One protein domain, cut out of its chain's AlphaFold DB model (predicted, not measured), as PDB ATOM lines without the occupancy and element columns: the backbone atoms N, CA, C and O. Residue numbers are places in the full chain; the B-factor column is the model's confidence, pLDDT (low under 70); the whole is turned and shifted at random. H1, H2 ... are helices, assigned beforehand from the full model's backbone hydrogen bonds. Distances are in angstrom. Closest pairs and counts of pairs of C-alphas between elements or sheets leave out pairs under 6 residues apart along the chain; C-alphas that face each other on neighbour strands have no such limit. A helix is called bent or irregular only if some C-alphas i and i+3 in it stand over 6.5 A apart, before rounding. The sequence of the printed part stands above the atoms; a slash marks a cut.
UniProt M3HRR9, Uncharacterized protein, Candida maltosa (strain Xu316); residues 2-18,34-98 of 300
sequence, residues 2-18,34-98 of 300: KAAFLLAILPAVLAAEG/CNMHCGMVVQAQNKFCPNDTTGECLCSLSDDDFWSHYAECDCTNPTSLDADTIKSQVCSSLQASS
ATOM      1  N   LYS A   2     397.683  98.902  82.644       45.62
ATOM      2  CA  LYS A   2     397.474  99.759  81.450       45.62
ATOM      3  C   LYS A   2     396.718 101.085  81.700       45.62
ATOM      4  O   LYS A   2     397.076 102.086  81.097       45.62
ATOM      5  N   ALA A   3     395.733 101.122  82.602       44.97
ATOM      6  CA  ALA A   3     394.911 102.325  82.815       44.97
ATOM      7  C   ALA A   3     395.633 103.464  83.558       44.97
ATOM      8  O   ALA A   3     395.523 104.619  83.164       44.97
ATOM      9  N   ALA A   4     396.449 103.139  84.569       47.59
ATOM     10  CA  ALA A   4     397.279 104.131  85.262       47.59
ATOM     11  C   ALA A   4     398.329 104.772  84.332       47.59
ATOM     12  O   ALA A   4     398.752 105.901  84.554       47.59
ATOM     13  N   PHE A   5     398.727 104.065  83.267       51.38
ATOM     14  CA  PHE A   5     399.650 104.581  82.260       51.38
ATOM     15  C   PHE A   5     398.959 105.597  81.332       51.38
ATOM     16  O   PHE A   5     399.542 106.632  81.038       51.38
ATOM     17  N   LEU A   6     397.696 105.372  80.942       54.53
ATOM     18  CA  LEU A   6     396.937 106.289  80.074       54.53
ATOM     19  C   LEU A   6     396.669 107.660  80.724       54.53
ATOM     20  O   LEU A   6     396.841 108.684  80.069       54.53
ATOM     21  N   LEU A   7     396.327 107.694  82.018       57.88
ATOM     22  CA  LEU A   7     396.091 108.952  82.748       57.88
ATOM     23  C   LEU A   7     397.373 109.753  83.022       57.88
ATOM     24  O   LEU A   7     397.328 110.977  83.090       57.88
ATOM     25  N   ALA A   8     398.524 109.083  83.129       54.97
ATOM     26  CA  ALA A   8     399.820 109.747  83.266       54.97
ATOM     27  C   ALA A   8     400.385 110.253  81.923       54.97
ATOM     28  O   ALA A   8     401.213 111.164  81.912       54.97
ATOM     29  N   ILE A   9     399.950 109.677  80.794       54.44
ATOM     30  CA  ILE A   9     400.431 110.042  79.455       54.44
ATOM     31  C   ILE A   9     399.720 111.281  78.902       54.44
ATOM     32  O   ILE A   9     400.383 112.064  78.227       54.44
ATOM     33  N   LEU A  10     398.430 111.505  79.194       59.34
ATOM     34  CA  LEU A  10     397.706 112.672  78.657       59.34
ATOM     35  C   LEU A  10     398.442 114.002  78.922       59.34
ATOM     36  O   LEU A  10     398.714 114.718  77.959       59.34
ATOM     37  N   PRO A  11     398.883 114.310  80.160       56.16
ATOM     38  CA  PRO A  11     399.645 115.531  80.429       56.16
ATOM     39  C   PRO A  11     401.011 115.575  79.723       56.16
ATOM     40  O   PRO A  11     401.501 116.651  79.386       56.16
ATOM     41  N   ALA A  12     401.640 114.417  79.488       50.97
ATOM     42  CA  ALA A  12     402.951 114.324  78.845       50.97
ATOM     43  C   ALA A  12     402.881 114.496  77.316       50.97
ATOM     44  O   ALA A  12     403.787 115.090  76.734       50.97
ATOM     45  N   VAL A  13     401.807 114.025  76.671       54.84
ATOM     46  CA  VAL A  13     401.544 114.245  75.235       54.84
ATOM     47  C   VAL A  13     401.193 115.713  74.982       54.84
ATOM     48  O   VAL A  13     401.760 116.336  74.090       54.84
ATOM     49  N   LEU A  14     400.389 116.309  75.865       54.28
ATOM     50  CA  LEU A  14     400.084 117.743  75.873       54.28
ATOM     51  C   LEU A  14     401.318 118.641  76.010       54.28
ATOM     52  O   LEU A  14     401.431 119.659  75.327       54.28
ATOM     53  N   ALA A  15     402.266 118.264  76.871       52.16
ATOM     54  CA  ALA A  15     403.519 119.001  77.028       52.16
ATOM     55  C   ALA A  15     404.425 118.911  75.783       52.16
ATOM     56  O   ALA A  15     405.262 119.789  75.575       52.16
ATOM     57  N   ALA A  16     404.260 117.875  74.953       47.81
ATOM     58  CA  ALA A  16     405.005 117.707  73.710       47.81
ATOM     59  C   ALA A  16     404.383 118.489  72.535       47.81
ATOM     60  O   ALA A  16     405.126 119.037  71.722       47.81
ATOM     61  N   GLU A  17     403.051 118.612  72.467       49.41
ATOM     62  CA  GLU A  17     402.374 119.407  71.426       49.41
ATOM     63  C   GLU A  17     402.580 120.919  71.609       49.41
ATOM     64  O   GLU A  17     402.844 121.618  70.632       49.41
ATOM     65  N   GLY A  18     402.601 121.424  72.849       47.53
ATOM     66  CA  GLY A  18     402.852 122.848  73.126       47.53
ATOM     67  C   GLY A  18     404.274 123.342  72.806       47.53
ATOM     68  O   GLY A  18     404.508 124.548  72.761       47.53
ATOM     69  N   CYS A  34     398.199 113.581  66.081       89.69
ATOM     70  CA  CYS A  34     396.909 113.266  66.658       89.69
ATOM     71  C   CYS A  34     395.811 113.998  65.876       89.69
ATOM     72  O   CYS A  34     396.020 115.108  65.382       89.69
ATOM     73  N   ASN A  35     394.644 113.372  65.739       91.25
ATOM     74  CA  ASN A  35     393.469 114.030  65.176       91.25
ATOM     75  C   ASN A  35     392.988 115.150  66.131       91.25
ATOM     76  O   ASN A  35     393.192 115.072  67.345       91.25
ATOM     77  N   MET A  36     392.313 116.175  65.602       88.50
ATOM     78  CA  MET A  36     391.759 117.316  66.341       88.50
ATOM     79  C   MET A  36     390.829 116.920  67.503       88.50
ATOM     80  O   MET A  36     390.733 117.652  68.486       88.50
ATOM     81  N   HIS A  37     390.209 115.734  67.452       93.56
ATOM     82  CA  HIS A  37     389.403 115.194  68.555       93.56
ATOM     83  C   HIS A  37     390.194 115.052  69.859       93.56
ATOM     84  O   HIS A  37     389.649 115.264  70.941       93.56
ATOM     85  N   CYS A  38     391.501 114.794  69.772       94.25
ATOM     86  CA  CYS A  38     392.370 114.732  70.941       94.25
ATOM     87  C   CYS A  38     392.443 116.080  71.678       94.25
ATOM     88  O   CYS A  38     392.462 116.104  72.907       94.25
ATOM     89  N   GLY A  39     392.398 117.204  70.954       92.25
ATOM     90  CA  GLY A  39     392.334 118.537  71.558       92.25
ATOM     91  C   GLY A  39     391.035 118.765  72.335       92.25
ATOM     92  O   GLY A  39     391.057 119.302  73.443       92.25
ATOM     93  N   MET A  40     389.907 118.280  71.805       92.81
ATOM     94  CA  MET A  40     388.605 118.394  72.472       92.81
ATOM     95  C   MET A  40     388.528 117.561  73.755       92.81
ATOM     96  O   MET A  40     387.989 118.036  74.753       92.81
ATOM     97  N   VAL A  41     389.144 116.374  73.787       94.75
ATOM     98  CA  VAL A  41     389.264 115.551  75.008       94.75
ATOM     99  C   VAL A  41     389.968 116.320  76.124       94.75
ATOM    100  O   VAL A  41     389.506 116.341  77.265       94.75
ATOM    101  N   VAL A  42     391.074 116.991  75.795       93.12
ATOM    102  CA  VAL A  42     391.826 117.803  76.757       93.12
ATOM    103  C   VAL A  42     391.002 118.990  77.235       93.12
ATOM    104  O   VAL A  42     390.959 119.279  78.433       93.12
ATOM    105  N   GLN A  43     390.355 119.695  76.309       92.81
ATOM    106  CA  GLN A  43     389.529 120.846  76.644       92.81
ATOM    107  C   GLN A  43     388.383 120.439  77.575       92.81
ATOM    108  O   GLN A  43     388.151 121.109  78.581       92.81
ATOM    109  N   ALA A  44     387.719 119.316  77.293       93.56
ATOM    110  CA  ALA A  44     386.677 118.750  78.139       93.56
ATOM    111  C   ALA A  44     387.222 118.359  79.521       93.56
ATOM    112  O   ALA A  44     386.635 118.739  80.534       93.56
ATOM    113  N   GLN A  45     388.383 117.699  79.601       94.25
ATOM    114  CA  GLN A  45     389.013 117.373  80.884       94.25
ATOM    115  C   GLN A  45     389.309 118.632  81.711       94.25
ATOM    116  O   GLN A  45     388.941 118.694  82.881       94.25
ATOM    117  N   ASN A  46     389.920 119.654  81.112       93.25
ATOM    118  CA  ASN A  46     390.239 120.900  81.810       93.25
ATOM    119  C   ASN A  46     388.981 121.681  82.217       93.25
ATOM    120  O   ASN A  46     388.963 122.321  83.266       93.25
ATOM    121  N   LYS A  47     387.926 121.627  81.397       94.88
ATOM    122  CA  LYS A  47     386.659 122.321  81.645       94.88
ATOM    123  C   LYS A  47     385.845 121.660  82.755       94.88
ATOM    124  O   LYS A  47     385.330 122.361  83.621       94.88
ATOM    125  N   PHE A  48     385.706 120.338  82.720       95.50
ATOM    126  CA  PHE A  48     384.807 119.612  83.618       95.50
ATOM    127  C   PHE A  48     385.519 119.004  84.829       95.50
ATOM    128  O   PHE A  48     384.907 118.860  85.886       95.50
ATOM    129  N   CYS A  49     386.810 118.695  84.709       95.94
ATOM    130  CA  CYS A  49     387.592 117.975  85.711       95.94
ATOM    131  C   CYS A  49     388.959 118.638  86.014       95.94
ATOM    132  O   CYS A  49     389.980 117.949  86.032       95.94
ATOM    133  N   PRO A  50     389.024 119.955  86.309       92.38
ATOM    134  CA  PRO A  50     390.290 120.701  86.415       92.38
ATOM    135  C   PRO A  50     391.225 120.234  87.540       92.38
ATOM    136  O   PRO A  50     392.425 120.484  87.490       92.38
ATOM    137  N   ASN A  51     390.687 119.581  88.572       90.62
ATOM    138  CA  ASN A  51     391.443 119.133  89.746       90.62
ATOM    139  C   ASN A  51     391.443 117.607  89.902       90.62
ATOM    140  O   ASN A  51     391.881 117.087  90.930       90.62
ATOM    141  N   ASP A  52     390.917 116.886  88.913       85.38
ATOM    142  CA  ASP A  52     390.777 115.442  88.999       85.38
ATOM    143  C   ASP A  52     392.083 114.765  88.588       85.38
ATOM    144  O   ASP A  52     392.478 114.751  87.423       85.38
ATOM    145  N   THR A  53     392.776 114.215  89.578       83.69
ATOM    146  CA  THR A  53     394.004 113.432  89.366       83.69
ATOM    147  C   THR A  53     393.745 111.930  89.440       83.69
ATOM    148  O   THR A  53     394.606 111.137  89.061       83.69
ATOM    149  N   THR A  54     392.561 111.532  89.913       84.94
ATOM    150  CA  THR A  54     392.168 110.134  90.111       84.94
ATOM    151  C   THR A  54     391.430 109.551  88.910       84.94
ATOM    152  O   THR A  54     391.355 108.335  88.801       84.94
ATOM    153  N   GLY A  55     390.918 110.377  87.993       88.94
ATOM    154  CA  GLY A  55     390.124 109.943  86.842       88.94
ATOM    155  C   GLY A  55     388.657 109.646  87.177       88.94
ATOM    156  O   GLY A  55     387.903 109.252  86.288       88.94
ATOM    157  N   GLU A  56     388.226 109.811  88.432       92.75
ATOM    158  CA  GLU A  56     386.847 109.530  88.850       92.75
ATOM    159  C   GLU A  56     385.854 110.535  88.254       92.75
ATOM    160  O   GLU A  56     384.742 110.159  87.869       92.75
ATOM    161  N   CYS A  57     386.268 111.797  88.104       95.38
ATOM    162  CA  CYS A  57     385.450 112.820  87.460       95.38
ATOM    163  C   CYS A  57     385.160 112.471  85.993       95.38
ATOM    164  O   CYS A  57     384.013 112.571  85.555       95.38
ATOM    165  N   LEU A  58     386.160 111.970  85.255       94.88
ATOM    166  CA  LEU A  58     386.017 111.595  83.839       94.88
ATOM    167  C   LEU A  58     384.949 110.514  83.628       94.88
ATOM    168  O   LEU A  58     384.186 110.552  82.663       94.88
ATOM    169  N   CYS A  59     384.847 109.574  84.567       95.69
ATOM    170  CA  CYS A  59     383.850 108.507  84.530       95.69
ATOM    171  C   CYS A  59     382.410 108.989  84.721       95.69
ATOM    172  O   CYS A  59     381.478 108.278  84.347       95.69
ATOM    173  N   SER A  60     382.232 110.186  85.277       95.38
ATOM    174  CA  SER A  60     380.922 110.805  85.489       95.38
ATOM    175  C   SER A  60     380.474 111.672  84.308       95.38
ATOM    176  O   SER A  60     379.328 112.116  84.289       95.38
ATOM    177  N   LEU A  61     381.354 111.923  83.329       95.69
ATOM    178  CA  LEU A  61     381.024 112.716  82.147       95.69
ATOM    179  C   LEU A  61     380.089 111.956  81.200       95.69
ATOM    180  O   LEU A  61     380.114 110.717  81.107       95.69
ATOM    181  N   SER A  62     379.253 112.728  80.506       96.19
ATOM    182  CA  SER A  62     378.383 112.223  79.448       96.19
ATOM    183  C   SER A  62     379.220 111.712  78.272       96.19
ATOM    184  O   SER A  62     380.403 112.045  78.128       96.19
ATOM    185  N   ASP A  63     378.618 110.865  77.443       96.06
ATOM    186  CA  ASP A  63     379.323 110.307  76.295       96.06
ATOM    187  C   ASP A  63     379.565 111.372  75.221       96.06
ATOM    188  O   ASP A  63     380.667 111.442  74.682       96.06
ATOM    189  N   ASP A  64     378.607 112.275  75.008       93.31
ATOM    190  CA  ASP A  64     378.711 113.368  74.036       93.31
ATOM    191  C   ASP A  64     379.775 114.415  74.412       93.31
ATOM    192  O   ASP A  64     380.457 114.936  73.533       93.31
ATOM    193  N   ASP A  65     379.962 114.708  75.705       93.38
ATOM    194  CA  ASP A  65     380.879 115.772  76.143       93.38
ATOM    195  C   ASP A  65     382.355 115.342  76.162       93.38
ATOM    196  O   ASP A  65     383.250 116.190  76.115       93.38
ATOM    197  N   PHE A  66     382.635 114.041  76.293       96.00
ATOM    198  CA  PHE A  66     384.002 113.545  76.486       96.00
ATOM    199  C   PHE A  66     384.287 112.241  75.744       96.00
ATOM    200  O   PHE A  66     385.254 112.164  74.984       96.00
ATOM    201  N   TRP A  67     383.478 111.203  75.960       96.50
ATOM    202  CA  TRP A  67     383.827 109.854  75.504       96.50
ATOM    203  C   TRP A  67     383.719 109.677  73.988       96.50
ATOM    204  O   TRP A  67     384.502 108.910  73.431       96.50
ATOM    205  N   SER A  68     382.846 110.425  73.309       96.25
ATOM    206  CA  SER A  68     382.766 110.458  71.844       96.25
ATOM    207  C   SER A  68     384.071 110.986  71.248       96.25
ATOM    208  O   SER A  68     384.694 110.327  70.419       96.25
ATOM    209  N   HIS A  69     384.566 112.118  71.754       95.62
ATOM    210  CA  HIS A  69     385.846 112.680  71.316       95.62
ATOM    211  C   HIS A  69     387.036 111.802  71.715       95.62
ATOM    212  O   HIS A  69     388.018 111.713  70.979       95.62
ATOM    213  N   TYR A  70     386.952 111.106  72.852       95.00
ATOM    214  CA  TYR A  70     387.979 110.155  73.275       95.00
ATOM    215  C   TYR A  70     388.045 108.932  72.355       95.00
ATOM    216  O   TYR A  70     389.137 108.462  72.031       95.00
ATOM    217  N   ALA A  71     386.890 108.426  71.919       95.81
ATOM    218  CA  ALA A  71     386.804 107.317  70.978       95.81
ATOM    219  C   ALA A  71     387.352 107.696  69.593       95.81
ATOM    220  O   ALA A  71     387.980 106.866  68.942       95.81
ATOM    221  N   GLU A  72     387.183 108.949  69.173       95.12
ATOM    222  CA  GLU A  72     387.677 109.475  67.891       95.12
ATOM    223  C   GLU A  72     389.142 109.952  67.942       95.12
ATOM    224  O   GLU A  72     389.742 110.267  66.913       95.12
ATOM    225  N   CYS A  73     389.752 110.010  69.129       95.06
ATOM    226  CA  CYS A  73     391.147 110.400  69.288       95.06
ATOM    227  C   CYS A  73     392.095 109.222  69.001       95.06
ATOM    228  O   CYS A  73     392.323 108.355  69.847       95.06
ATOM    229  N   ASP A  74     392.732 109.238  67.826       91.69
ATOM    230  CA  ASP A  74     393.659 108.184  67.371       91.69
ATOM    231  C   ASP A  74     394.850 107.940  68.312       91.69
ATOM    232  O   ASP A  74     395.397 106.838  68.379       91.69
ATOM    233  N   CYS A  75     395.260 108.959  69.069       90.06
ATOM    234  CA  CYS A  75     396.398 108.862  69.979       90.06
ATOM    235  C   CYS A  75     396.086 108.109  71.272       90.06
ATOM    236  O   CYS A  75     396.981 107.500  71.864       90.06
ATOM    237  N   THR A  76     394.828 108.117  71.706       87.69
ATOM    238  CA  THR A  76     394.376 107.391  72.899       87.69
ATOM    239  C   THR A  76     393.639 106.105  72.546       87.69
ATOM    240  O   THR A  76     393.685 105.150  73.320       87.69
ATOM    241  N   ASN A  77     393.015 106.050  71.368       91.94
ATOM    242  CA  ASN A  77     392.238 104.917  70.884       91.94
ATOM    243  C   ASN A  77     392.674 104.458  69.477       91.94
ATOM    244  O   ASN A  77     391.886 104.485  68.533       91.94
ATOM    245  N   PRO A  78     393.904 103.938  69.319       87.12
ATOM    246  CA  PRO A  78     394.383 103.449  68.020       87.12
ATOM    247  C   PRO A  78     393.601 102.227  67.511       87.12
ATOM    248  O   PRO A  78     393.746 101.818  66.363       87.12
ATOM    249  N   THR A  79     392.813 101.595  68.382       91.19
ATOM    250  CA  THR A  79     391.976 100.435  68.067       91.19
ATOM    251  C   THR A  79     390.559 100.803  67.634       91.19
ATOM    252  O   THR A  79     389.791  99.888  67.342       91.19
ATOM    253  N   SER A  80     390.209 102.096  67.607       91.38
ATOM    254  CA  SER A  80     388.876 102.595  67.239       91.38
ATOM    255  C   SER A  80     387.741 101.872  67.979       91.38
ATOM    256  O   SER A  80     386.724 101.509  67.391       91.38
ATOM    257  N   LEU A  81     387.941 101.608  69.275       95.12
ATOM    258  CA  LEU A  81     386.891 101.084  70.150       95.12
ATOM    259  C   LEU A  81     385.774 102.122  70.306       95.12
ATOM    260  O   LEU A  81     386.040 103.323  70.264       95.12
ATOM    261  N   ASP A  82     384.541 101.666  70.508       96.12
ATOM    262  CA  ASP A  82     383.414 102.547  70.804       96.12
ATOM    263  C   ASP A  82     383.543 103.200  72.192       96.12
ATOM    264  O   ASP A  82     384.213 102.685  73.098       96.12
ATOM    265  N   ALA A  83     382.887 104.350  72.348       95.19
ATOM    266  CA  ALA A  83     382.922 105.164  73.558       95.19
ATOM    267  C   ALA A  83     382.508 104.374  74.814       95.19
ATOM    268  O   ALA A  83     383.214 104.429  75.823       95.19
ATOM    269  N   ASP A  84     381.433 103.582  74.738       96.38
ATOM    270  CA  ASP A  84     380.924 102.766  75.847       96.38
ATOM    271  C   ASP A  84     381.941 101.720  76.323       96.38
ATOM    272  O   ASP A  84     382.167 101.548  77.529       96.38
ATOM    273  N   THR A  85     382.592 101.034  75.382       96.25
ATOM    274  CA  THR A  85     383.615 100.024  75.664       96.25
ATOM    275  C   THR A  85     384.827 100.654  76.338       96.25
ATOM    276  O   THR A  85     385.306 100.139  77.355       96.25
ATOM    277  N   ILE A  86     385.307 101.789  75.823       94.94
ATOM    278  CA  ILE A  86     386.456 102.491  76.403       94.94
ATOM    279  C   ILE A  86     386.116 103.017  77.792       94.94
ATOM    280  O   ILE A  86     386.878 102.783  78.731       94.94
ATOM    281  N   LYS A  87     384.969 103.682  77.944       95.56
ATOM    282  CA  LYS A  87     384.490 104.208  79.225       95.56
ATOM    283  C   LYS A  87     384.424 103.105  80.265       95.56
ATOM    284  O   LYS A  87     385.038 103.208  81.327       95.56
ATOM    285  N   SER A  88     383.769 101.996  79.928       95.94
ATOM    286  CA  SER A  88     383.661 100.833  80.806       95.94
ATOM    287  C   SER A  88     385.036 100.285  81.191       95.94
ATOM    288  O   SER A  88     385.278  99.993  82.364       95.94
ATOM    289  N   GLN A  89     385.967 100.186  80.238       94.88
ATOM    290  CA  GLN A  89     387.313  99.670  80.482       94.88
ATOM    291  C   GLN A  89     388.149 100.595  81.380       94.88
ATOM    292  O   GLN A  89     388.804 100.119  82.317       94.88
ATOM    293  N   VAL A  90     388.139 101.900  81.109       93.44
ATOM    294  CA  VAL A  90     388.888 102.908  81.869       93.44
ATOM    295  C   VAL A  90     388.326 103.018  83.284       93.44
ATOM    296  O   VAL A  90     389.075 102.874  84.252       93.44
ATOM    297  N   CYS A  91     387.008 103.154  83.424       94.94
ATOM    298  CA  CYS A  91     386.351 103.337  84.716       94.94
ATOM    299  C   CYS A  91     386.412 102.092  85.602       94.94
ATOM    300  O   CYS A  91     386.696 102.200  86.796       94.94
ATOM    301  N   SER A  92     386.264 100.895  85.027       94.50
ATOM    302  CA  SER A  92     386.450  99.650  85.786       94.50
ATOM    303  C   SER A  92     387.889  99.506  86.289       94.50
ATOM    304  O   SER A  92     388.132  99.039  87.402       94.50
ATOM    305  N   SER A  93     388.868  99.933  85.485       91.88
ATOM    306  CA  SER A  93     390.282  99.868  85.869       91.88
ATOM    307  C   SER A  93     390.644 100.864  86.975       91.88
ATOM    308  O   SER A  93     391.517 100.573  87.799       91.88
ATOM    309  N   LEU A  94     389.985 102.024  87.001       88.69
ATOM    310  CA  LEU A  94     390.130 103.021  88.059       88.69
ATOM    311  C   LEU A  94     389.592 102.503  89.391       88.69
ATOM    312  O   LEU A  94     390.324 102.495  90.379       88.69
ATOM    313  N   GLN A  95     388.380 101.946  89.397       89.12
ATOM    314  CA  GLN A  95     387.796 101.339  90.599       89.12
ATOM    315  C   GLN A  95     388.660 100.200  91.154       89.12
ATOM    316  O   GLN A  95     388.853 100.093  92.365       89.12
ATOM    317  N   ALA A  96     389.250  99.386  90.272       88.19
ATOM    318  CA  ALA A  96     390.176  98.332  90.680       88.19
ATOM    319  C   ALA A  96     391.474  98.876  91.312       88.19
ATOM    320  O   ALA A  96     392.111  98.176  92.096       88.19
ATOM    321  N   SER A  97     391.870 100.110  90.984       82.44
ATOM    322  CA  SER A  97     393.097 100.737  91.490       82.44
ATOM    323  C   SER A  97     392.880 101.485  92.812       82.44
ATOM    324  O   SER A  97     393.794 101.529  93.631       82.44
ATOM    325  N   SER A  98     391.678 102.009  93.072       78.31
ATOM    326  CA  SER A  98     391.360 102.706  94.332       78.31
ATOM    327  C   SER A  98     391.252 101.764  95.545       78.31
ATOM    328  O   SER A  98     391.454 102.191  96.678       78.31
TER     329      SER A  98
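This is residues 2 to 18 and 34 to 98 of the 300 residues of an uncharacterized protein of Candida maltosa (strain Xu316) (UniProt M3HRR9). H2 and H4 lie side by side, running opposite ways; H5 meets H4 about perpendicular with its first residues 83 to 87, and H1 reaches from H5, where its residues 3 to 4 touch, toward H2. The short H3 packs on H5, and the helices stand round the middle with their centres 8.4 A or more from the mean of the C-alphas. The printed part has 82 residues with five named helices, H1 to H5 in chain order, and no named strand; the class is all helix. The whole is compact, with a radius of gyration of the C-alphas of 11.7 A, and rounded, spanning 32 by 26 by 23 A.

H1, residues 2 to 17, begins at C-alpha 2 at (397.474, 99.759, 81.450) and is 22.6 A long. It has a kink of 34 degrees near residue 9; it is neither bent nor irregular, but only just, with C-alphas 8 and 11 at 6.4 A. After the cut, H2, residues 37 to 48, is 16.4 A long and begins at C-alpha 37 at (389.403, 115.194, 68.555). H3 is residues 56 to 59. H4, residues 63 to 72, is 11.9 A long and irregular, with C-alphas 65 and 68 at 7.1 A. H5, residues 83 to 98, is 22.6 A long and ends at C-alpha 98 at (391.360, 102.706, 94.332).

H1 touches H5 with residues 3 to 4 alone, at a steep tilt of 69 degrees, only just short of about perpendicular, opposite ways; the closest C-alphas are those of Ala 3 and Ser 93, 6.1 A. H1 and H2 are near each other, with 7 pairs of C-alphas within 10 A. H2 touches H4 at a shallow tilt of 32 degrees, opposite ways; the closest C-alphas are those of His 37 and His 69, 5.2 A. H3 touches H5, closest at the C-alphas of Cys 59 and Cys 91, 5.7 A. H4 touches H5 about perpendicular, at 81 degrees; the closest C-alphas are those of Ala 71 and Ala 83, 5.1 A. H2 and H5 are apart. In H2 and H5 every O i to N i+4 pair is within hydrogen-bond range, in H1 10 of 12 and in H4 4 of 6, while H3 is too short for such a pair.

The C-alphas farthest apart are those of Gly 18 and Ala 96, 32.7 A. Residues 19 to 33 are not printed; C-alphas 18 and 34 are 13.0 A apart across this cut. Of the links printed whole, H3 to H4 is tight, H2 to H3 and H4 to H5 are short. The mean pLDDT of the printed part is 84.2, and residues 2 to 18 are under 70.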